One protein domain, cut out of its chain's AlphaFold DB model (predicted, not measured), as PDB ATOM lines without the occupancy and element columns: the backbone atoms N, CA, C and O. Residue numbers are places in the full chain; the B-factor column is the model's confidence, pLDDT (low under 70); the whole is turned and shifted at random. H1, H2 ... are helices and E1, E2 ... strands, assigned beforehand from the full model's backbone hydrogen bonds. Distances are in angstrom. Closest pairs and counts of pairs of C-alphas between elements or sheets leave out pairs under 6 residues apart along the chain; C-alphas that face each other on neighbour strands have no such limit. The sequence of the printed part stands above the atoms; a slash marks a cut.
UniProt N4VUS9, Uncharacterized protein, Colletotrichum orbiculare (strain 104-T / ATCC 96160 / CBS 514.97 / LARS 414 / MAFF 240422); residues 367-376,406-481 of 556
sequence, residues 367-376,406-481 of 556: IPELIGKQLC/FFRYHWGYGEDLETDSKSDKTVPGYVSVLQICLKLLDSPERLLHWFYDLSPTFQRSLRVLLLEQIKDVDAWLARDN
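This is residues 367 to 376 and 406 to 481 of the 556 residues of an uncharacterized protein of Colletotrichum orbiculare (strain 104-T / ATCC 96160 / CBS 514.97 / LARS 414 / MAFF 240422) (UniProt N4VUS9). A long helix, H4, has a small two-stranded hairpin, E1 and E2, beside its residues 465 to 477, with E2 the strand nearer to it. From the end of E2 a V of two helices, H2 and H3, leads out and back to the start of H4, and H1 is near that start. The printed part has 86 residues, mostly helix, in the order H1 E1 E2 H2 H3 H4, with an antiparallel sheet E1 - E2. It is loose, with a radius of gyration of the C-alphas of 14.9 A and spans of 41 by 28 by 24 A.

E1 is residues 408 to 412, 13.2 A long, and begins at C-alpha 408 (12.464, 42.967, -38.867). E2 is residues 426 to 430, 12.9 A. H4 is residues 456 to 477, 31.5 A, and ends at C-alpha 477 (5.145, 39.592, -55.506). H2 is residues 431 to 442, H3 residues 444 to 453, and H1 residues 367 to 376.

E1 and E2 are antiparallel at 142 degrees, with N 411 and O 427 2.8 A apart, within hydrogen-bond range. The closest C-alphas of E2 and H4, Val 427 and Val 473, are 6.3 A apart. H2, with Val 433 alone, only just touches H4 with 3 pairs of C-alphas within 8 A, the closest being Val 433 and Leu 466 at 6.1 A. H2 touches H3 at a steep tilt of 51 degrees, opposite ways, with C-alphas Leu 440 and Leu 447 closest at 5.9 A. H3 is close to H4 but not clearly touching, with C-alphas Phe 451 and Gln 459 closest at 6.7 A. H1 is likewise close to H4 but not clearly touching, with C-alphas Ile 371 and Phe 458 closest at 6.9 A. In H1, H2, H3 and H4 every O i to N i+4 pair is within hydrogen-bond range.

The farthest C-alphas, Asp 453 and Asn 481, are 43.2 A apart. Residues 377 to 405 are not printed, and C-alphas 376 and 406 are 11.3 A apart across the cut. The link from E1 to E2 is long, 13 residues. Confidence is under 70 at residues 367 to 376, 406 to 424, 441 and 480 to 481 of this model.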
ATOM      1  N   ILE A 367      11.073  29.738 -30.013       43.69
ATOM      2  CA  ILE A 367      12.092  29.114 -30.878       43.69
ATOM      3  C   ILE A 367      12.939  30.141 -31.667       43.69
ATOM      4  O   ILE A 367      14.165  30.044 -31.584       43.69
ATOM      5  N   PRO A 368      12.373  31.167 -32.347       42.84
ATOM      6  CA  PRO A 368      13.158  32.228 -32.992       42.84
ATOM      7  C   PRO A 368      14.137  32.931 -32.043       42.84
ATOM      8  O   PRO A 368      15.301  33.130 -32.384       42.84
ATOM      9  N   GLU A 369      13.703  33.253 -30.825       46.31
ATOM     10  CA  GLU A 369      14.524  33.918 -29.813       46.31
ATOM     11  C   GLU A 369      15.695  33.037 -29.350       46.31
ATOM     12  O   GLU A 369      16.819  33.528 -29.198       46.31
ATOM     13  N   LEU A 370      15.452  31.731 -29.186       48.28
ATOM     14  CA  LEU A 370      16.478  30.745 -28.838       48.28
ATOM     15  C   LEU A 370      17.512  30.594 -29.968       48.28
ATOM     16  O   LEU A 370      18.719  30.626 -29.712       48.28
ATOM     17  N   ILE A 371      17.044  30.522 -31.220       49.66
ATOM     18  CA  ILE A 371      17.881  30.505 -32.430       49.66
ATOM     19  C   ILE A 371      18.774  31.750 -32.471       49.66
ATOM     20  O   ILE A 371      19.982  31.616 -32.641       49.66
ATOM     21  N   GLY A 372      18.232  32.956 -32.278       50.31
ATOM     22  CA  GLY A 372      19.034  34.187 -32.324       50.31
ATOM     23  C   GLY A 372      20.095  34.255 -31.228       50.31
ATOM     24  O   GLY A 372      21.259  34.537 -31.513       50.31
ATOM     25  N   LYS A 373      19.722  33.919 -29.986       49.97
ATOM     26  CA  LYS A 373      20.659  33.885 -28.849       49.97
ATOM     27  C   LYS A 373      21.787  32.869 -29.042       49.97
ATOM     28  O   LYS A 373      22.887  33.112 -28.547       49.97
ATOM     29  N   GLN A 374      21.546  31.765 -29.752       51.03
ATOM     30  CA  GLN A 374      22.599  30.806 -30.089       51.03
ATOM     31  C   GLN A 374      23.405  31.227 -31.328       51.03
ATOM     32  O   GLN A 374      24.623  31.082 -31.323       51.03
ATOM     33  N   LEU A 375      22.765  31.806 -32.352       47.03
ATOM     34  CA  LEU A 375      23.428  32.295 -33.569       47.03
ATOM     35  C   LEU A 375      24.509  33.327 -33.240       47.03
ATOM     36  O   LEU A 375      25.629  33.196 -33.723       47.03
ATOM     37  N   CYS A 376      24.191  34.316 -32.397       46.97
ATOM     38  CA  CYS A 376      25.171  35.305 -31.948       46.97
ATOM     39  C   CYS A 376      26.350  34.627 -31.233       46.97
ATOM     40  O   CYS A 376      27.492  34.858 -31.612       46.97
ATOM     41  N   PHE A 406      16.073  40.734 -32.584       42.56
ATOM     42  CA  PHE A 406      15.243  40.485 -33.770       42.56
ATOM     43  C   PHE A 406      14.558  41.749 -34.289       42.56
ATOM     44  O   PHE A 406      13.365  41.968 -34.091       42.56
ATOM     45  N   PHE A 407      15.320  42.549 -35.027       47.78
ATOM     46  CA  PHE A 407      14.773  43.622 -35.849       47.78
ATOM     47  C   PHE A 407      14.312  43.059 -37.204       47.78
ATOM     48  O   PHE A 407      15.098  42.460 -37.942       47.78
ATOM     49  N   ARG A 408      13.028  43.245 -37.534       45.22
ATOM     50  CA  ARG A 408      12.464  42.967 -38.867       45.22
ATOM     51  C   ARG A 408      12.563  44.263 -39.677       45.22
ATOM     52  O   ARG A 408      12.055  45.290 -39.237       45.22
ATOM     53  N   TYR A 409      13.255  44.227 -40.812       61.03
ATOM     54  CA  TYR A 409      13.498  45.406 -41.653       61.03
ATOM     55  C   TYR A 409      12.513  45.450 -42.815       61.03
ATOM     56  O   TYR A 409      12.039  44.407 -43.249       61.03
ATOM     57  N   HIS A 410      12.224  46.637 -43.338       55.22
ATOM     58  CA  HIS A 410      11.353  46.809 -44.498       55.22
ATOM     59  C   HIS A 410      12.191  46.970 -45.774       55.22
ATOM     60  O   HIS A 410      13.114  47.781 -45.820       55.22
ATOM     61  N   TRP A 411      11.868  46.177 -46.795       53.94
ATOM     62  CA  TRP A 411      12.592  46.054 -48.060       53.94
ATOM     63  C   TRP A 411      11.689  46.493 -49.209       53.94
ATOM     64  O   TRP A 411      10.701  45.824 -49.492       53.94
ATOM     65  N   GLY A 412      11.997  47.598 -49.881       49.59
ATOM     66  CA  GLY A 412      11.169  48.091 -50.982       49.59
ATOM     67  C   GLY A 412      11.866  49.153 -51.822       49.59
ATOM     68  O   GLY A 412      13.011  49.515 -51.558       49.59
ATOM     69  N   TYR A 413      11.161  49.636 -52.843       36.94
ATOM     70  CA  TYR A 413      11.681  50.580 -53.830       36.94
ATOM     71  C   TYR A 413      10.836  51.859 -53.870       36.94
ATOM     72  O   TYR A 413       9.617  51.806 -54.045       36.94
ATOM     73  N   GLY A 414      11.494  53.009 -53.731       41.62
ATOM     74  CA  GLY A 414      10.891  54.339 -53.790       41.62
ATOM     75  C   GLY A 414      11.880  55.409 -53.325       41.62
ATOM     76  O   GLY A 414      12.780  55.111 -52.544       41.62
ATOM     77  N   GLU A 415      11.725  56.642 -53.810       41.09
ATOM     78  CA  GLU A 415      12.600  57.763 -53.423       41.09
ATOM     79  C   GLU A 415      12.264  58.301 -52.012       41.09
ATOM     80  O   GLU A 415      13.155  58.755 -51.302       41.09
ATOM     81  N   ASP A 416      11.012  58.144 -51.558       43.59
ATOM     82  CA  ASP A 416      10.492  58.646 -50.274       43.59
ATOM     83  C   ASP A 416      10.375  57.553 -49.182       43.59
ATOM     84  O   ASP A 416       9.305  57.322 -48.616       43.59
ATOM     85  N   LEU A 417      11.465  56.841 -48.872       48.75
ATOM     86  CA  LEU A 417      11.457  55.781 -47.841       48.75
ATOM     87  C   LEU A 417      11.435  56.297 -46.383       48.75
ATOM     88  O   LEU A 417      11.131  55.526 -45.475       48.75
ATOM     89  N   GLU A 418      11.742  57.575 -46.133       49.34
ATOM     90  CA  GLU A 418      11.929  58.119 -44.771       49.34
ATOM     91  C   GLU A 418      10.630  58.339 -43.963       49.34
ATOM     92  O   GLU A 418      10.705  58.605 -42.760       49.34
ATOM     93  N   THR A 419       9.446  58.248 -44.585       49.91
ATOM     94  CA  THR A 419       8.165  58.659 -43.966       49.91
ATOM     95  C   THR A 419       7.081  57.580 -43.879       49.91
ATOM     96  O   THR A 419       6.178  57.732 -43.056       49.91
ATOM     97  N   ASP A 420       7.152  56.494 -44.660       48.41
ATOM     98  CA  ASP A 420       6.062  55.506 -44.759       48.41
ATOM     99  C   ASP A 420       6.522  54.047 -44.567       48.41
ATOM    100  O   ASP A 420       6.418  53.187 -45.450       48.41
ATOM    101  N   SER A 421       6.976  53.743 -43.346       49.25
ATOM    102  CA  SER A 421       7.282  52.379 -42.878       49.25
ATOM    103  C   SER A 421       6.047  51.472 -42.712       49.25
ATOM    104  O   SER A 421       6.163  50.350 -42.219       49.25
ATOM    105  N   LYS A 422       4.861  51.932 -43.138       52.72
ATOM    106  CA  LYS A 422       3.631  51.133 -43.250       52.72
ATOM    107  C   LYS A 422       3.182  50.903 -44.695       52.72
ATOM    108  O   LYS A 422       2.166  50.241 -44.897       52.72
ATOM    109  N   SER A 423       3.920  51.394 -45.688       61.66
ATOM    110  CA  SER A 423       3.580  51.181 -47.092       61.66
ATOM    111  C   SER A 423       3.630  49.694 -47.482       61.66
ATOM    112  O   SER A 423       4.655  49.021 -47.336       61.66
ATOM    113  N   ASP A 424       2.546  49.198 -48.099       64.31
ATOM    114  CA  ASP A 424       2.447  47.861 -48.730       64.31
ATOM    115  C   ASP A 424       3.505  47.619 -49.833       64.31
ATOM    116  O   ASP A 424       3.686  46.508 -50.330       64.31
ATOM    117  N   LYS A 425       4.253  48.664 -50.202       72.00
ATOM    118  CA  LYS A 425       5.388  48.643 -51.134       72.00
ATOM    119  C   LYS A 425       6.641  47.962 -50.560       72.00
ATOM    120  O   LYS A 425       7.651  47.905 -51.258       72.00
ATOM    121  N   THR A 426       6.599  47.478 -49.315       79.25
ATOM    122  CA  THR A 426       7.750  46.882 -48.622       79.25
ATOM    123  C   THR A 426       7.501  45.441 -48.159       79.25
ATOM    124  O   THR A 426       6.484  45.139 -47.537       79.25
ATOM    125  N   VAL A 427       8.466  44.552 -48.411       82.50
ATOM    126  CA  VAL A 427       8.543  43.212 -47.809       82.50
ATOM    127  C   VAL A 427       9.178  43.328 -46.419       82.50
ATOM    128  O   VAL A 427      10.243  43.939 -46.296       82.50
ATOM    129  N   PRO A 428       8.612  42.728 -45.364       81.44
ATOM    130  CA  PRO A 428       9.307  42.601 -44.092       81.44
ATOM    131  C   PRO A 428      10.351  41.468 -44.166       81.44
ATOM    132  O   PRO A 428      10.033  40.339 -44.536       81.44
ATOM    133  N   GLY A 429      11.602  41.747 -43.796       88.00
ATOM    134  CA  GLY A 429      12.719  40.819 -43.960       88.00
ATOM    135  C   GLY A 429      13.611  40.633 -42.730       88.00
ATOM    136  O   GLY A 429      13.874  41.576 -41.977       88.00
ATOM    137  N   TYR A 430      14.084  39.401 -42.536       86.88
ATOM    138  CA  TYR A 430      14.941  38.978 -41.427       86.88
ATOM    139  C   TYR A 430      16.426  39.264 -41.710       86.88
ATOM    140  O   TYR A 430      16.973  38.808 -42.717       86.88
ATOM    141  N   VAL A 431      17.119  39.925 -40.773       83.50
ATOM    142  CA  VAL A 431      18.574  40.198 -40.868       83.50
ATOM    143  C   VAL A 431      19.381  38.927 -41.106       83.50
ATOM    144  O   VAL A 431      20.281  38.923 -41.942       83.50
ATOM    145  N   SER A 432      19.054  37.839 -40.407       82.69
ATOM    146  CA  SER A 432      19.773  36.571 -40.547       82.69
ATOM    147  C   SER A 432      19.685  36.027 -41.975       82.69
ATOM    148  O   SER A 432      20.681  35.529 -42.485       82.69
ATOM    149  N   VAL A 433      18.539  36.179 -42.655       86.62
ATOM    150  CA  VAL A 433      18.395  35.766 -44.060       86.62
ATOM    151  C   VAL A 433      19.225  36.659 -44.979       86.62
ATOM    152  O   VAL A 433      19.965  36.128 -45.802       86.62
ATOM    153  N   LEU A 434      19.213  37.985 -44.789       82.00
ATOM    154  CA  LEU A 434      20.124  38.876 -45.519       82.00
ATOM    155  C   LEU A 434      21.590  38.454 -45.337       82.00
ATOM    156  O   LEU A 434      22.323  38.342 -46.314       82.00
ATOM    157  N   GLN A 435      22.026  38.226 -44.097       81.50
ATOM    158  CA  GLN A 435      23.410  37.857 -43.794       81.50
ATOM    159  C   GLN A 435      23.799  36.512 -44.418       81.50
ATOM    160  O   GLN A 435      24.929  36.368 -44.882       81.50
ATOM    161  N   ILE A 436      22.871  35.551 -44.485       84.81
ATOM    162  CA  ILE A 436      23.054  34.289 -45.213       84.81
ATOM    163  C   ILE A 436      23.195  34.558 -46.714       84.81
ATOM    164  O   ILE A 436      24.154  34.081 -47.309       84.81
ATOM    165  N   CYS A 437      22.317  35.364 -47.319       77.88
ATOM    166  CA  CYS A 437      22.393  35.715 -48.742       77.88
ATOM    167  C   CYS A 437      23.685  36.475 -49.097       77.88
ATOM    168  O   CYS A 437      24.290  36.201 -50.129       77.88
ATOM    169  N   LEU A 438      24.155  37.385 -48.238       75.81
ATOM    170  CA  LEU A 438      25.425  38.092 -48.434       75.81
ATOM    171  C   LEU A 438      26.635  37.158 -48.277       75.81
ATOM    172  O   LEU A 438      27.554  37.227 -49.087       75.81
ATOM    173  N   LYS A 439      26.625  36.240 -47.299       78.56
ATOM    174  CA  LYS A 439      27.657  35.193 -47.173       78.56
ATOM    175  C   LYS A 439      27.644  34.214 -48.354       78.56
ATOM    176  O   LYS A 439      28.708  33.782 -48.780       78.56
ATOM    177  N   LEU A 440      26.467  33.887 -48.889       74.50
ATOM    178  CA  LEU A 440      26.297  33.039 -50.074       74.50
ATOM    179  C   LEU A 440      26.926  33.688 -51.319       74.50
ATOM    180  O   LEU A 440      27.588  33.005 -52.093       74.50
ATOM    181  N   LEU A 441      26.754  35.008 -51.468       68.12
ATOM    182  CA  LEU A 441      27.354  35.816 -52.536       68.12
ATOM    183  C   LEU A 441      28.872  36.026 -52.368       68.12
ATOM    184  O   LEU A 441      29.573  36.081 -53.374       68.12
ATOM    185  N   ASP A 442      29.382  36.131 -51.133       81.94
ATOM    186  CA  ASP A 442      30.828  36.213 -50.841       81.94
ATOM    187  C   ASP A 442      31.544  34.878 -51.099       81.94
ATOM    188  O   ASP A 442      32.559  34.824 -51.794       81.94
ATOM    189  N   SER A 443      31.018  33.781 -50.544       89.19
ATOM    190  CA  SER A 443      31.604  32.450 -50.692       89.19
ATOM    191  C   SER A 443      30.591  31.341 -50.353       89.19
ATOM    192  O   SER A 443      30.364  31.047 -49.172       89.19
ATOM    193  N   PRO A 444      30.014  30.657 -51.361       78.81
ATOM    194  CA  PRO A 444      29.043  29.590 -51.123       78.81
ATOM    195  C   PRO A 444      29.674  28.380 -50.418       78.81
ATOM    196  O   PRO A 444      29.034  27.776 -49.566       78.81
ATOM    197  N   GLU A 445      30.945  28.072 -50.696       82.06
ATOM    198  CA  GLU A 445      31.711  27.010 -50.023       82.06
ATOM    199  C   GLU A 445      31.847  27.268 -48.516       82.06
ATOM    200  O   GLU A 445      31.572  26.381 -47.705       82.06
ATOM    201  N   ARG A 446      32.208  28.499 -48.116       82.50
ATOM    202  CA  ARG A 446      32.304  28.878 -46.696       82.50
ATOM    203  C   ARG A 446      30.949  28.871 -46.008       82.50
ATOM    204  O   ARG A 446      30.879  28.476 -44.847       82.50
ATOM    205  N   LEU A 447      29.885  29.304 -46.691       88.38
ATOM    206  CA  LEU A 447      28.537  29.219 -46.136       88.38
ATOM    207  C   LEU A 447      28.110  27.759 -45.951       88.38
ATOM    208  O   LEU A 447      27.553  27.445 -44.905       88.38
ATOM    209  N   LEU A 448      28.372  26.882 -46.925       85.38
ATOM    210  CA  LEU A 448      28.059  25.456 -46.822       85.38
ATOM    211  C   LEU A 448      28.811  24.813 -45.655       85.38
ATOM    212  O   LEU A 448      28.162  24.193 -44.820       85.38
ATOM    213  N   HIS A 449      30.129  25.017 -45.543       89.06
ATOM    214  CA  HIS A 449      30.918  24.507 -44.416       89.06
ATOM    215  C   HIS A 449      30.355  25.006 -43.079       89.06
ATOM    216  O   HIS A 449      29.922  24.197 -42.263       89.06
ATOM    217  N   TRP A 450      30.225  26.331 -42.918       92.94
ATOM    218  CA  TRP A 450      29.632  26.950 -41.727       92.94
ATOM    219  C   TRP A 450      28.243  26.392 -41.408       92.94
ATOM    220  O   TRP A 450      27.906  26.210 -40.245       92.94
ATOM    221  N   PHE A 451      27.426  26.112 -42.422       91.56
ATOM    222  CA  PHE A 451      26.086  25.568 -42.244       91.56
ATOM    223  C   PHE A 451      26.090  24.088 -41.831       91.56
ATOM    224  O   PHE A 451      25.240  23.690 -41.036       91.56
ATOM    225  N   TYR A 452      27.040  23.282 -42.315       92.25
ATOM    226  CA  TYR A 452      27.238  21.909 -41.846       92.25
ATOM    227  C   TYR A 452      27.794  21.855 -40.414       92.25
ATOM    228  O   TYR A 452      27.398  20.963 -39.665       92.25
ATOM    229  N   ASP A 453      28.612  22.834 -40.006       93.56
ATOM    230  CA  ASP A 453      29.115  22.976 -38.629       93.56
ATOM    231  C   ASP A 453      27.997  23.302 -37.608       93.56
ATOM    232  O   ASP A 453      28.146  23.066 -36.406       93.56
ATOM    233  N   LEU A 454      26.853  23.838 -38.059       89.44
ATOM    234  CA  LEU A 454      25.690  24.103 -37.204       89.44
ATOM    235  C   LEU A 454      24.984  22.798 -36.814       89.44
ATOM    236  O   LEU A 454      24.794  21.897 -37.633       89.44
ATOM    237  N   SER A 455      24.488  22.731 -35.574       94.75
ATOM    238  CA  SER A 455      23.755  21.557 -35.085       94.75
ATOM    239  C   SER A 455      22.510  21.252 -35.943       94.75
ATOM    240  O   SER A 455      21.876  22.181 -36.455       94.75
ATOM    241  N   PRO A 456      22.081  19.980 -36.087       89.94
ATOM    242  CA  PRO A 456      20.959  19.619 -36.964       89.94
ATOM    243  C   PRO A 456      19.652  20.373 -36.660       89.94
ATOM    244  O   PRO A 456      18.935  20.780 -37.578       89.94
ATOM    245  N   THR A 457      19.369  20.632 -35.378       88.94
ATOM    246  CA  THR A 457      18.244  21.469 -34.924       88.94
ATOM    247  C   THR A 457      18.357  22.900 -35.447       88.94
ATOM    248  O   THR A 457      17.375  23.471 -35.930       88.94
ATOM    249  N   PHE A 458      19.560  23.473 -35.398       87.00
ATOM    250  CA  PHE A 458      19.827  24.817 -35.891       87.00
ATOM    251  C   PHE A 458      19.735  24.880 -37.422       87.00
ATOM    252  O   PHE A 458      19.074  25.767 -37.957       87.00
ATOM    253  N   GLN A 459      20.294  23.901 -38.141       89.19
ATOM    254  CA  GLN A 459      20.141  23.810 -39.597       89.19
ATOM    255  C   GLN A 459      18.665  23.726 -40.017       89.19
ATOM    256  O   GLN A 459      18.248  24.398 -40.961       89.19
ATOM    257  N   ARG A 460      17.852  22.911 -39.325       86.81
ATOM    258  CA  ARG A 460      16.399  22.812 -39.562       86.81
ATOM    259  C   ARG A 460      15.713  24.158 -39.334       86.81
ATOM    260  O   ARG A 460      14.940  24.596 -40.179       86.81
ATOM    261  N   SER A 461      16.047  24.823 -38.234       86.94
ATOM    262  CA  SER A 461      15.533  26.150 -37.888       86.94
ATOM    263  C   SER A 461      15.858  27.208 -38.948       86.94
ATOM    264  O   SER A 461      14.989  27.983 -39.342       86.94
ATOM    265  N   LEU A 462      17.090  27.206 -39.463       87.19
ATOM    266  CA  LEU A 462      17.534  28.148 -40.487       87.19
ATOM    267  C   LEU A 462      16.847  27.898 -41.838       87.19
ATOM    268  O   LEU A 462      16.440  28.853 -42.496       87.19
ATOM    269  N   ARG A 463      16.652  26.626 -42.222       87.81
ATOM    270  CA  ARG A 463      15.868  26.238 -43.411       87.81
ATOM    271  C   ARG A 463      14.419  26.740 -43.321       87.81
ATOM    272  O   ARG A 463      13.905  27.236 -44.316       87.81
ATOM    273  N   VAL A 464      13.785  26.660 -42.146       87.94
ATOM    274  CA  VAL A 464      12.430  27.206 -41.922       87.94
ATOM    275  C   VAL A 464      12.424  28.733 -42.037       87.94
ATOM    276  O   VAL A 464      11.613  29.270 -42.783       87.94
ATOM    277  N   LEU A 465      13.358  29.438 -41.386       86.44
ATOM    278  CA  LEU A 465      13.459  30.905 -41.466       86.44
ATOM    279  C   LEU A 465      13.649  31.402 -42.915       86.44
ATOM    280  O   LEU A 465      13.033  32.384 -43.324       86.44
ATOM    281  N   LEU A 466      14.481  30.707 -43.698       86.69
ATOM    282  CA  LEU A 466      14.684  30.980 -45.123       86.69
ATOM    283  C   LEU A 466      13.410  30.722 -45.943       86.69
ATOM    284  O   LEU A 466      13.061  31.536 -46.793       86.69
ATOM    285  N   LEU A 467      12.696  29.624 -45.672       84.06
ATOM    286  CA  LEU A 467      11.453  29.282 -46.366       84.06
ATOM    287  C   LEU A 467      10.327  30.287 -46.074       84.06
ATOM    288  O   LEU A 467       9.641  30.702 -47.007       84.06
ATOM    289  N   GLU A 468      10.154  30.719 -44.822       84.06
ATOM    290  CA  GLU A 468       9.178  31.767 -44.492       84.06
ATOM    291  C   GLU A 468       9.553  33.114 -45.126       84.06
ATOM    292  O   GLU A 468       8.669  33.817 -45.608       84.06
ATOM    293  N   GLN A 469      10.845  33.450 -45.239       90.00
ATOM    294  CA  GLN A 469      11.252  34.656 -45.967       90.00
ATOM    295  C   GLN A 469      10.895  34.594 -47.457       90.00
ATOM    296  O   GLN A 469      10.459  35.602 -48.015       90.00
ATOM    297  N   ILE A 470      11.088  33.436 -48.097       80.94
ATOM    298  CA  ILE A 470      10.727  33.226 -49.505       80.94
ATOM    299  C   ILE A 470       9.208  33.357 -49.673       80.94
ATOM    300  O   ILE A 470       8.770  34.081 -50.559       80.94
ATOM    301  N   LYS A 471       8.405  32.778 -48.768       83.00
ATOM    302  CA  LYS A 471       6.945  32.971 -48.759       83.00
ATOM    303  C   LYS A 471       6.533  34.433 -48.566       83.00
ATOM    304  O   LYS A 471       5.626  34.875 -49.259       83.00
ATOM    305  N   ASP A 472       7.173  35.181 -47.662       83.44
ATOM    306  CA  ASP A 472       6.908  36.619 -47.467       83.44
ATOM    307  C   ASP A 472       7.190  37.420 -48.759       83.44
ATOM    308  O   ASP A 472       6.432  38.329 -49.102       83.44
ATOM    309  N   VAL A 473       8.245  37.059 -49.506       79.75
ATOM    310  CA  VAL A 473       8.586  37.664 -50.810       79.75
ATOM    311  C   VAL A 473       7.594  37.248 -51.902       79.75
ATOM    312  O   VAL A 473       7.063  38.119 -52.587       79.75
ATOM    313  N   ASP A 474       7.289  35.957 -52.047       76.94
ATOM    314  CA  ASP A 474       6.331  35.442 -53.036       76.94
ATOM    315  C   ASP A 474       4.922  36.010 -52.801       76.94
ATOM    316  O   ASP A 474       4.242  36.428 -53.739       76.94
ATOM    317  N   ALA A 475       4.493  36.093 -51.539       82.00
ATOM    318  CA  ALA A 475       3.213  36.677 -51.152       82.00
ATOM    319  C   ALA A 475       3.157  38.193 -51.382       82.00
ATOM    320  O   ALA A 475       2.062  38.727 -51.550       82.00
ATOM    321  N   TRP A 476       4.293  38.896 -51.394       82.88
ATOM    322  CA  TRP A 476       4.371  40.305 -51.790       82.88
ATOM    323  C   TRP A 476       4.380  40.469 -53.314       82.88
ATOM    324  O   TRP A 476       3.599  41.262 -53.840       82.88
ATOM    325  N   LEU A 477       5.158  39.656 -54.038       76.12
ATOM    326  CA  LEU A 477       5.145  39.592 -55.506       76.12
ATOM    327  C   LEU A 477       3.759  39.234 -56.071       76.12
ATOM    328  O   LEU A 477       3.413  39.660 -57.168       76.12
ATOM    329  N   ALA A 478       2.950  38.483 -55.318       78.88
ATOM    330  CA  ALA A 478       1.570  38.151 -55.665       78.88
ATOM    331  C   ALA A 478       0.539  39.265 -55.361       78.88
ATOM    332  O   ALA A 478      -0.613  39.140 -55.782       78.88
ATOM    333  N   ARG A 479       0.905  40.360 -54.669       78.56
ATOM    334  CA  ARG A 479       0.015  41.516 -54.405       78.56
ATOM    335  C   ARG A 479      -0.050  42.472 -55.606       78.56
ATOM    336  O   ARG A 479       0.207  43.669 -55.479       78.56
ATOM    337  N   ASP A 480      -0.489  41.962 -56.756       54.81
ATOM    338  CA  ASP A 480      -0.646  42.718 -58.019       54.81
ATOM    339  C   ASP A 480      -1.564  43.960 -57.921       54.81
ATOM    340  O   ASP A 480      -1.571  44.816 -58.802       54.81
ATOM    341  N   ASN A 481      -2.329  44.102 -56.833       47.38
ATOM    342  CA  ASN A 481      -3.291  45.187 -56.632       47.38
ATOM    343  C   ASN A 481      -2.682  46.492 -56.074       47.38
ATOM    344  O   ASN A 481      -3.415  47.459 -55.879       47.38
TER     345      ASN A 481